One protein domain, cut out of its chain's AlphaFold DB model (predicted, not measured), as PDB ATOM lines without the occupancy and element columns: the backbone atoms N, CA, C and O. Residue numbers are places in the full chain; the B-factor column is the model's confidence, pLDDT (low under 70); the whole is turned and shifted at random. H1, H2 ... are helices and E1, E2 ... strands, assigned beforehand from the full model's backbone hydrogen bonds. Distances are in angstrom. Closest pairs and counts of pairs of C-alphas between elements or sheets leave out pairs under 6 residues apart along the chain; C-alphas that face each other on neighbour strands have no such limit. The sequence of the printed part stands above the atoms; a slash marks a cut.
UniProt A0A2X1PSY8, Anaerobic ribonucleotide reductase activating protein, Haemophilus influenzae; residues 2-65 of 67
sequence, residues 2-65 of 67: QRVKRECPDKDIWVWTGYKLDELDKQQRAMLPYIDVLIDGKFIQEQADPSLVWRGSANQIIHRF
ATOM      1  N   GLN A   2      13.652 -34.989 -96.634       86.50
ATOM      2  CA  GLN A   2      13.213 -33.664 -97.119       86.50
ATOM      3  C   GLN A   2      14.302 -32.573 -97.128       86.50
ATOM      4  O   GLN A   2      14.473 -31.888 -98.131       86.50
ATOM      5  N   ARG A   3      15.074 -32.431 -96.039       92.69
ATOM      6  CA  ARG A   3      16.162 -31.441 -95.961       92.69
ATOM      7  C   ARG A   3      17.236 -31.668 -97.031       92.69
ATOM      8  O   ARG A   3      17.606 -30.723 -97.711       92.69
ATOM      9  N   VAL A   4      17.693 -32.912 -97.190       90.00
ATOM     10  CA  VAL A   4      18.721 -33.283 -98.177       90.00
ATOM     11  C   VAL A   4      18.209 -33.044 -99.593       90.00
ATOM     12  O   VAL A   4      18.903 -32.413-100.375       90.00
ATOM     13  N   LYS A   5      16.968 -33.440 -99.903       86.69
ATOM     14  CA  LYS A   5      16.373 -33.198-101.228       86.69
ATOM     15  C   LYS A   5      16.264 -31.701-101.552       86.69
ATOM     16  O   LYS A   5      16.412 -31.313-102.702       86.69
ATOM     17  N   ARG A   6      16.037 -30.858-100.536       90.62
ATOM     18  CA  ARG A   6      15.982 -29.394-100.678       90.62
ATOM     19  C   ARG A   6      17.365 -28.754-100.827       90.62
ATOM     20  O   ARG A   6      17.523 -27.842-101.625       90.62
ATOM     21  N   GLU A   7      18.336 -29.176-100.021       94.81
ATOM     22  CA  GLU A   7      19.682 -28.579 -99.984       94.81
ATOM     23  C   GLU A   7      20.613 -29.145-101.067       94.81
ATOM     24  O   GLU A   7      21.625 -28.532-101.391       94.81
ATOM     25  N   CYS A   8      20.282 -30.305-101.636       91.88
ATOM     26  CA  CYS A   8      21.063 -30.992-102.662       91.88
ATOM     27  C   CYS A   8      20.141 -31.500-103.789       91.88
ATOM     28  O   CYS A   8      20.009 -32.714-103.956       91.88
ATOM     29  N   PRO A   9      19.483 -30.606-104.552       88.69
ATOM     30  CA  PRO A   9      18.505 -31.000-105.572       88.69
ATOM     31  C   PRO A   9      19.110 -31.858-106.695       88.69
ATOM     32  O   PRO A   9      18.421 -32.713-107.240       88.69
ATOM     33  N   ASP A  10      20.404 -31.687-106.979       92.88
ATOM     34  CA  ASP A  10      21.123 -32.394-108.048       92.88
ATOM     35  C   ASP A  10      21.756 -33.721-107.590       92.88
ATOM     36  O   ASP A  10      22.656 -34.256-108.245       92.88
ATOM     37  N   LYS A  11      21.373 -34.225-106.411       91.81
ATOM     38  CA  LYS A  11      21.882 -35.485-105.861       91.81
ATOM     39  C   LYS A  11      20.766 -36.509-105.731       91.81
ATOM     40  O   LYS A  11      19.701 -36.217-105.187       91.81
ATOM     41  N   ASP A  12      21.075 -37.731-106.151       93.81
ATOM     42  CA  ASP A  12      20.203 -38.881-105.948       93.81
ATOM     43  C   ASP A  12      20.293 -39.372-104.501       93.81
ATOM     44  O   ASP A  12      21.384 -39.538-103.944       93.81
ATOM     45  N   ILE A  13      19.145 -39.673-103.903       94.19
ATOM     46  CA  ILE A  13      19.044 -40.297-102.586       94.19
ATOM     47  C   ILE A  13      18.737 -41.784-102.771       94.19
ATOM     48  O   ILE A  13      17.671 -42.160-103.262       94.19
ATOM     49  N   TRP A  14      19.677 -42.622-102.339       95.06
ATOM     50  CA  TRP A  14      19.594 -44.082-102.400       95.06
ATOM     51  C   TRP A  14      19.355 -44.664-101.008       95.06
ATOM     52  O   TRP A  14      19.961 -44.217-100.032       95.06
ATOM     53  N   VAL A  15      18.493 -45.677-100.910       95.25
ATOM     54  CA  VAL A  15      18.159 -46.330 -99.638       95.25
ATOM     55  C   VAL A  15      18.202 -47.846 -99.779       95.25
ATOM     56  O   VAL A  15      17.511 -48.407-100.621       95.25
ATOM     57  N   TRP A  16      18.948 -48.515 -98.898       95.44
ATOM     58  CA  TRP A  16      18.884 -49.964 -98.681       95.44
ATOM     59  C   TRP A  16      18.116 -50.223 -97.388       95.44
ATOM     60  O   TRP A  16      18.552 -49.791 -96.321       95.44
ATOM     61  N   THR A  17      16.967 -50.894 -97.461       93.44
ATOM     62  CA  THR A  17      16.091 -51.078 -96.287       93.44
ATOM     63  C   THR A  17      16.248 -52.432 -95.615       93.44
ATOM     64  O   THR A  17      15.988 -52.544 -94.420       93.44
ATOM     65  N   GLY A  18      16.599 -53.478 -96.366       93.69
ATOM     66  CA  GLY A  18      16.495 -54.859 -95.884       93.69
ATOM     67  C   GLY A  18      15.053 -55.389 -95.808       93.69
ATOM     68  O   GLY A  18      14.860 -56.572 -95.546       93.69
ATOM     69  N   TYR A  19      14.060 -54.541 -96.070       95.44
ATOM     70  CA  TYR A  19      12.641 -54.883 -96.173       95.44
ATOM     71  C   TYR A  19      12.218 -54.821 -97.630       95.44
ATOM     72  O   TYR A  19      12.744 -54.002 -98.388       95.44
ATOM     73  N   LYS A  20      11.274 -55.659 -98.030       95.50
ATOM     74  CA  LYS A  20      10.637 -55.547 -99.340       95.50
ATOM     75  C   LYS A  20       9.729 -54.321 -99.386       95.50
ATOM     76  O   LYS A  20       9.240 -53.855 -98.357       95.50
ATOM     77  N   LEU A  21       9.498 -53.780-100.581       95.19
ATOM     78  CA  LEU A  21       8.651 -52.592-100.757       95.19
ATOM     79  C   LEU A  21       7.224 -52.785-100.201       95.19
ATOM     80  O   LEU A  21       6.629 -51.837 -99.687       95.19
ATOM     81  N   ASP A  22       6.684 -53.999-100.299       95.25
ATOM     82  CA  ASP A  22       5.364 -54.394 -99.797       95.25
ATOM     83  C   ASP A  22       5.320 -54.627 -98.277       95.25
ATOM     84  O   ASP A  22       4.242 -54.581 -97.688       95.25
ATOM     85  N   GLU A  23       6.474 -54.802 -97.631       96.56
ATOM     86  CA  GLU A  23       6.607 -54.921 -96.172       96.56
ATOM     87  C   GLU A  23       6.649 -53.553 -95.470       96.56
ATOM     88  O   GLU A  23       6.531 -53.487 -94.246       96.56
ATOM     89  N   LEU A  24       6.818 -52.459 -96.224       95.56
ATOM     90  CA  LEU A  24       6.927 -51.124 -95.648       95.56
ATOM     91  C   LEU A  24       5.583 -50.632 -95.098       95.56
ATOM     92  O   LEU A  24       4.583 -50.536 -95.821       95.56
ATOM     93  N   ASP A  25       5.582 -50.221 -93.833       96.25
ATOM     94  CA  ASP A  25       4.416 -49.607 -93.205       96.25
ATOM     95  C   ASP A  25       4.135 -48.191 -93.754       96.25
ATOM     96  O   ASP A  25       4.892 -47.617 -94.543       96.25
ATOM     97  N   LYS A  26       3.013 -47.587 -93.342       95.69
ATOM     98  CA  LYS A  26       2.621 -46.246 -93.812       95.69
ATOM     99  C   LYS A  26       3.668 -45.171 -93.503       95.69
ATOM    100  O   LYS A  26       3.853 -44.264 -94.312       95.69
ATOM    101  N   GLN A  27       4.329 -45.251 -92.350       94.25
ATOM    102  CA  GLN A  27       5.316 -44.264 -91.922       94.25
ATOM    103  C   GLN A  27       6.612 -44.408 -92.726       94.25
ATOM    104  O   GLN A  27       7.174 -43.409 -93.171       94.25
ATOM    105  N   GLN A  28       7.052 -45.637 -92.980       94.25
ATOM    106  CA  GLN A  28       8.193 -45.937 -93.838       94.25
ATOM    107  C   GLN A  28       7.906 -45.523 -95.282       94.25
ATOM    108  O   GLN A  28       8.709 -44.832 -95.903       94.25
ATOM    109  N   ARG A  29       6.722 -45.838 -95.820       94.81
ATOM    110  CA  ARG A  29       6.339 -45.451 -97.190       94.81
ATOM    111  C   ARG A  29       6.276 -43.939 -97.405       94.81
ATOM    112  O   ARG A  29       6.470 -43.491 -98.532       94.81
ATOM    113  N   ALA A  30       6.077 -43.144 -96.352       94.06
ATOM    114  CA  ALA A  30       6.102 -41.684 -96.443       94.06
ATOM    115  C   ALA A  30       7.464 -41.125 -96.902       94.06
ATOM    116  O   ALA A  30       7.533 -39.974 -97.328       94.06
ATOM    117  N   MET A  31       8.544 -41.915 -96.850       93.00
ATOM    118  CA  MET A  31       9.853 -41.504 -97.366       93.00
ATOM    119  C   MET A  31       9.990 -41.644 -98.888       93.00
ATOM    120  O   MET A  31      10.834 -40.962 -99.465       93.00
ATOM    121  N   LEU A  32       9.178 -42.496 -99.531       93.81
ATOM    122  CA  LEU A  32       9.309 -42.848-100.951       93.81
ATOM    123  C   LEU A  32       9.279 -41.635-101.902       93.81
ATOM    124  O   LEU A  32      10.096 -41.609-102.815       93.81
ATOM    125  N   PRO A  33       8.446 -40.594-101.689       92.88
ATOM    126  CA  PRO A  33       8.443 -39.405-102.551       92.88
ATOM    127  C   PRO A  33       9.720 -38.555-102.482       92.88
ATOM    128  O   PRO A  33       9.872 -37.610-103.248       92.88
ATOM    129  N   TYR A  34      10.607 -38.829-101.524       93.06
ATOM    130  CA  TYR A  34      11.813 -38.041-101.274       93.06
ATOM    131  C   TYR A  34      13.101 -38.797-101.598       93.06
ATOM    132  O   TYR A  34      14.170 -38.309-101.237       93.06
ATOM    133  N   ILE A  35      13.012 -39.983-102.198       93.94
ATOM    134  CA  ILE A  35      14.165 -40.804-102.574       93.94
ATOM    135  C   ILE A  35      14.086 -41.162-104.053       93.94
ATOM    136  O   ILE A  35      13.002 -41.209-104.624       93.94
ATOM    137  N   ASP A  36      15.235 -41.437-104.655       95.38
ATOM    138  CA  ASP A  36      15.346 -41.691-106.092       95.38
ATOM    139  C   ASP A  36      15.477 -43.196-106.369       95.38
ATOM    140  O   ASP A  36      14.945 -43.717-107.354       95.38
ATOM    141  N   VAL A  37      16.137 -43.931-105.464       95.75
ATOM    142  CA  VAL A  37      16.305 -45.385-105.570       95.75
ATOM    143  C   VAL A  37      16.105 -46.071-104.220       95.75
ATOM    144  O   VAL A  37      16.671 -45.661-103.205       95.75
ATOM    145  N   LEU A  38      15.339 -47.159-104.222       96.75
ATOM    146  CA  LEU A  38      15.202 -48.091-103.106       96.75
ATOM    147  C   LEU A  38      15.727 -49.466-103.519       96.75
ATOM    148  O   LEU A  38      15.306 -50.016-104.532       96.75
ATOM    149  N   ILE A  39      16.604 -50.036-102.701       96.75
ATOM    150  CA  ILE A  39      17.062 -51.417-102.805       96.75
ATOM    151  C   ILE A  39      16.380 -52.209-101.696       96.75
ATOM    152  O   ILE A  39      16.614 -51.967-100.506       96.75
ATOM    153  N   ASP A  40      15.503 -53.122-102.097       95.94
ATOM    154  CA  ASP A  40      14.656 -53.872-101.181       95.94
ATOM    155  C   ASP A  40      15.244 -55.249-100.822       95.94
ATOM    156  O   ASP A  40      16.172 -55.745-101.462       95.94
ATOM    157  N   GLY A  41      14.722 -55.847 -99.751       95.88
ATOM    158  CA  GLY A  41      15.084 -57.194 -99.310       95.88
ATOM    159  C   GLY A  41      16.420 -57.311 -98.558       95.88
ATOM    160  O   GLY A  41      17.364 -56.533 -98.734       95.88
ATOM    161  N   LYS A  42      16.499 -58.317 -97.677       96.06
ATOM    162  CA  LYS A  42      17.711 -58.639 -96.907       96.06
ATOM    163  C   LYS A  42      18.811 -59.174 -97.817       96.06
ATOM    164  O   LYS A  42      18.528 -59.842 -98.809       96.06
ATOM    165  N   PHE A  43      20.059 -58.934 -97.436       95.81
ATOM    166  CA  PHE A  43      21.194 -59.601 -98.060       95.81
ATOM    167  C   PHE A  43      21.184 -61.100 -97.726       95.81
ATOM    168  O   PHE A  43      20.974 -61.472 -96.569       95.81
ATOM    169  N   ILE A  44      21.409 -61.941 -98.736       97.06
ATOM    170  CA  ILE A  44      21.473 -63.404 -98.617       97.06
ATOM    171  C   ILE A  44      22.820 -63.868 -99.172       97.06
ATOM    172  O   ILE A  44      23.091 -63.688-100.360       97.06
ATOM    173  N   GLN A  45      23.654 -64.471 -98.319       96.94
ATOM    174  CA  GLN A  45      25.031 -64.853 -98.656       96.94
ATOM    175  C   GLN A  45      25.088 -65.894 -99.781       96.94
ATOM    176  O   GLN A  45      25.961 -65.824-100.639       96.94
ATOM    177  N   GLU A  46      24.141 -66.832 -99.813       98.06
ATOM    178  CA  GLU A  46      24.040 -67.878-100.839       98.06
ATOM    179  C   GLU A  46      23.680 -67.316-102.219       98.06
ATOM    180  O   GLU A  46      23.899 -67.969-103.236       98.06
ATOM    181  N   GLN A  47      23.114 -66.109-102.256       97.06
ATOM    182  CA  GLN A  47      22.745 -65.398-103.478       97.06
ATOM    183  C   GLN A  47      23.681 -64.221-103.760       97.06
ATOM    184  O   GLN A  47      23.355 -63.373-104.595       97.06
ATOM    185  N   ALA A  48      24.793 -64.129-103.026       96.19
ATOM    186  CA  ALA A  48      25.743 -63.048-103.171       96.19
ATOM    187  C   ALA A  48      26.502 -63.177-104.490       96.19
ATOM    188  O   ALA A  48      27.057 -64.230-104.802       96.19
ATOM    189  N   ASP A  49      26.554 -62.085-105.242       95.12
ATOM    190  CA  ASP A  49      27.283 -62.030-106.501       95.12
ATOM    191  C   ASP A  49      27.877 -60.618-106.678       95.12
ATOM    192  O   ASP A  49      27.126 -59.653-106.845       95.12
ATOM    193  N   PRO A  50      29.218 -60.470-106.637       93.19
ATOM    194  CA  PRO A  50      29.900 -59.182-106.785       93.19
ATOM    195  C   PRO A  50      29.673 -58.485-108.133       93.19
ATOM    196  O   PRO A  50      29.957 -57.296-108.254       93.19
ATOM    197  N   SER A  51      29.201 -59.208-109.153       96.19
ATOM    198  CA  SER A  51      28.871 -58.630-110.459       96.19
ATOM    199  C   SER A  51      27.526 -57.896-110.460       96.19
ATOM    200  O   SER A  51      27.238 -57.123-111.381       96.19
ATOM    201  N   LEU A  52      26.699 -58.095-109.426       93.94
ATOM    202  CA  LEU A  52      25.413 -57.427-109.302       93.94
ATOM    203  C   LEU A  52      25.605 -55.937-109.022       93.94
ATOM    204  O   LEU A  52      26.166 -55.511-108.016       93.94
ATOM    205  N   VAL A  53      25.074 -55.113-109.919       94.38
ATOM    206  CA  VAL A  53      25.205 -53.663-109.801       94.38
ATOM    207  C   VAL A  53      24.294 -53.147-108.681       94.38
ATOM    208  O   VAL A  53      23.086 -53.373-108.713       94.38
ATOM    209  N   TRP A  54      24.870 -52.419-107.718       92.81
ATOM    210  CA  TRP A  54      24.179 -51.716-106.619       92.81
ATOM    211  C   TRP A  54      23.436 -52.584-105.590       92.81
ATOM    212  O   TRP A  54      22.765 -52.051-104.702       92.81
ATOM    213  N   ARG A  55      23.569 -53.909-105.664       94.38
ATOM    214  CA  ARG A  55      22.965 -54.854-104.717       94.38
ATOM    215  C   ARG A  55      23.945 -55.967-104.378       94.38
ATOM    216  O   ARG A  55      24.783 -56.316-105.198       94.38
ATOM    217  N   GLY A  56      23.832 -56.500-103.167       93.25
ATOM    218  CA  GLY A  56      24.717 -57.554-102.679       93.25
ATOM    219  C   GLY A  56      24.244 -58.950-103.066       93.25
ATOM    220  O   GLY A  56      25.078 -59.820-103.283       93.25
ATOM    221  N   SER A  57      22.929 -59.171-103.168       96.25
ATOM    222  CA  SER A  57      22.362 -60.493-103.452       96.25
ATOM    223  C   SER A  57      21.225 -60.462-104.475       96.25
ATOM    224  O   SER A  57      20.525 -59.458-104.632       96.25
ATOM    225  N   ALA A  58      21.041 -61.572-105.196       96.19
ATOM    226  CA  ALA A  58      20.124 -61.655-106.335       96.19
ATOM    227  C   ALA A  58      18.644 -61.404-105.978       96.19
ATOM    228  O   ALA A  58      17.899 -60.887-106.812       96.19
ATOM    229  N   ASN A  59      18.223 -61.711-104.745       95.81
ATOM    230  CA  ASN A  59      16.869 -61.448-104.248       95.81
ATOM    231  C   ASN A  59      16.542 -59.964-104.034       95.81
ATOM    232  O   ASN A  59      15.372 -59.651-103.831       95.81
ATOM    233  N   GLN A  60      17.536 -59.073-104.004       96.94
ATOM    234  CA  GLN A  60      17.300 -57.652-103.757       96.94
ATOM    235  C   GLN A  60      16.809 -56.964-105.030       96.94
ATOM    236  O   GLN A  60      17.446 -57.085-106.083       96.94
ATOM    237  N   ILE A  61      15.704 -56.224-104.961       96.00
ATOM    238  CA  ILE A  61      15.111 -55.545-106.118       96.00
ATOM    239  C   ILE A  61      15.439 -54.054-106.068       96.00
ATOM    240  O   ILE A  61      15.345 -53.401-105.030       96.00
ATOM    241  N   ILE A  62      15.829 -53.514-107.224       96.44
ATOM    242  CA  ILE A  62      16.119 -52.092-107.408       96.44
ATOM    243  C   ILE A  62      14.857 -51.394-107.906       96.44
ATOM    244  O   ILE A  62      14.467 -51.556-109.062       96.44
ATOM    245  N   HIS A  63      14.253 -50.573-107.056       96.00
ATOM    246  CA  HIS A  63      13.129 -49.706-107.401       96.00
ATOM    247  C   HIS A  63      13.653 -48.309-107.709       96.00
ATOM    248  O   HIS A  63      14.279 -47.678-106.861       96.00
ATOM    249  N   ARG A  64      13.405 -47.823-108.926       95.25
ATOM    250  CA  ARG A  64      13.755 -46.459-109.337       95.25
ATOM    251  C   ARG A  64      12.496 -45.610-109.353       95.25
ATOM    252  O   ARG A  64      11.586 -45.882-110.136       95.25
ATOM    253  N   PHE A  65      12.464 -44.583-108.520       90.12
ATOM    254  CA  PHE A  65      11.390 -43.604-108.501       90.12
ATOM    255  C   PHE A  65      11.846 -42.427-109.360       90.12
ATOM    256  O   PHE A  65      12.715 -41.655-108.973       90.12
TER     257      PHE A  65
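What this domain is: This is residues 2 to 65 of the 67 residues of the protein "Anaerobic ribonucleotide reductase activating protein" of Haemophilus influenzae (UniProt A0A2X1PSY8). Little regular structure is here: a small sheet of three short strands lies amid winding loops, with H1 at one far end, residues 40 to 61 looping toward the other, and H2 off to one side. Of 64 printed residues, 19 are in named elements, mixed in class: H1, E1, H2, E2, E3 along the chain. The mixed sheet runs E1, E2, E3. The whole is only just loose, close to compact, with a radius of gyration of the C-alphas of 12.9 A, and spans 39 by 26 by 14 A.

How they stand to each other: Start at H1, residues 2 to 7, not on the sheet, with every O i to N i+4 pair within hydrogen-bond range. E1, residues 14 to 16, is parallel to E2, residues 37 to 39, at 15 degrees; find N 15 and O 37 within hydrogen-bond range, 2.9 A. H2, residues 26 to 29, not on the sheet, is too short for O i to N i+4 pairs, and its one O i to N i+3 pair is not within range. E1, H2 and E2 form a strand-helix-strand unit, parallel neighbours with a helix between, its crossover right-handed. E2 and E3, residues 62 to 64, form an antiparallel hairpin at 164 degrees, with N 63 and O 38 at 2.8 A.

Where its parts are: Find C-alpha 2 at (13.213, -33.664, -97.119); H1 runs 8.7 A from there. E1 spans 7.0 A, H2 5.1 A, E2 6.7 A and E3 6.4 A, ending at C-alpha 64, (13.755, -46.459, -109.337).

The domain as a whole: The C-alphas farthest apart, Glu 7 and Glu 46, are 39.5 A apart. The printed part has no cut; the E2 to E3 link is long, 22 residues. No printed residue is under 70 in pLDDT.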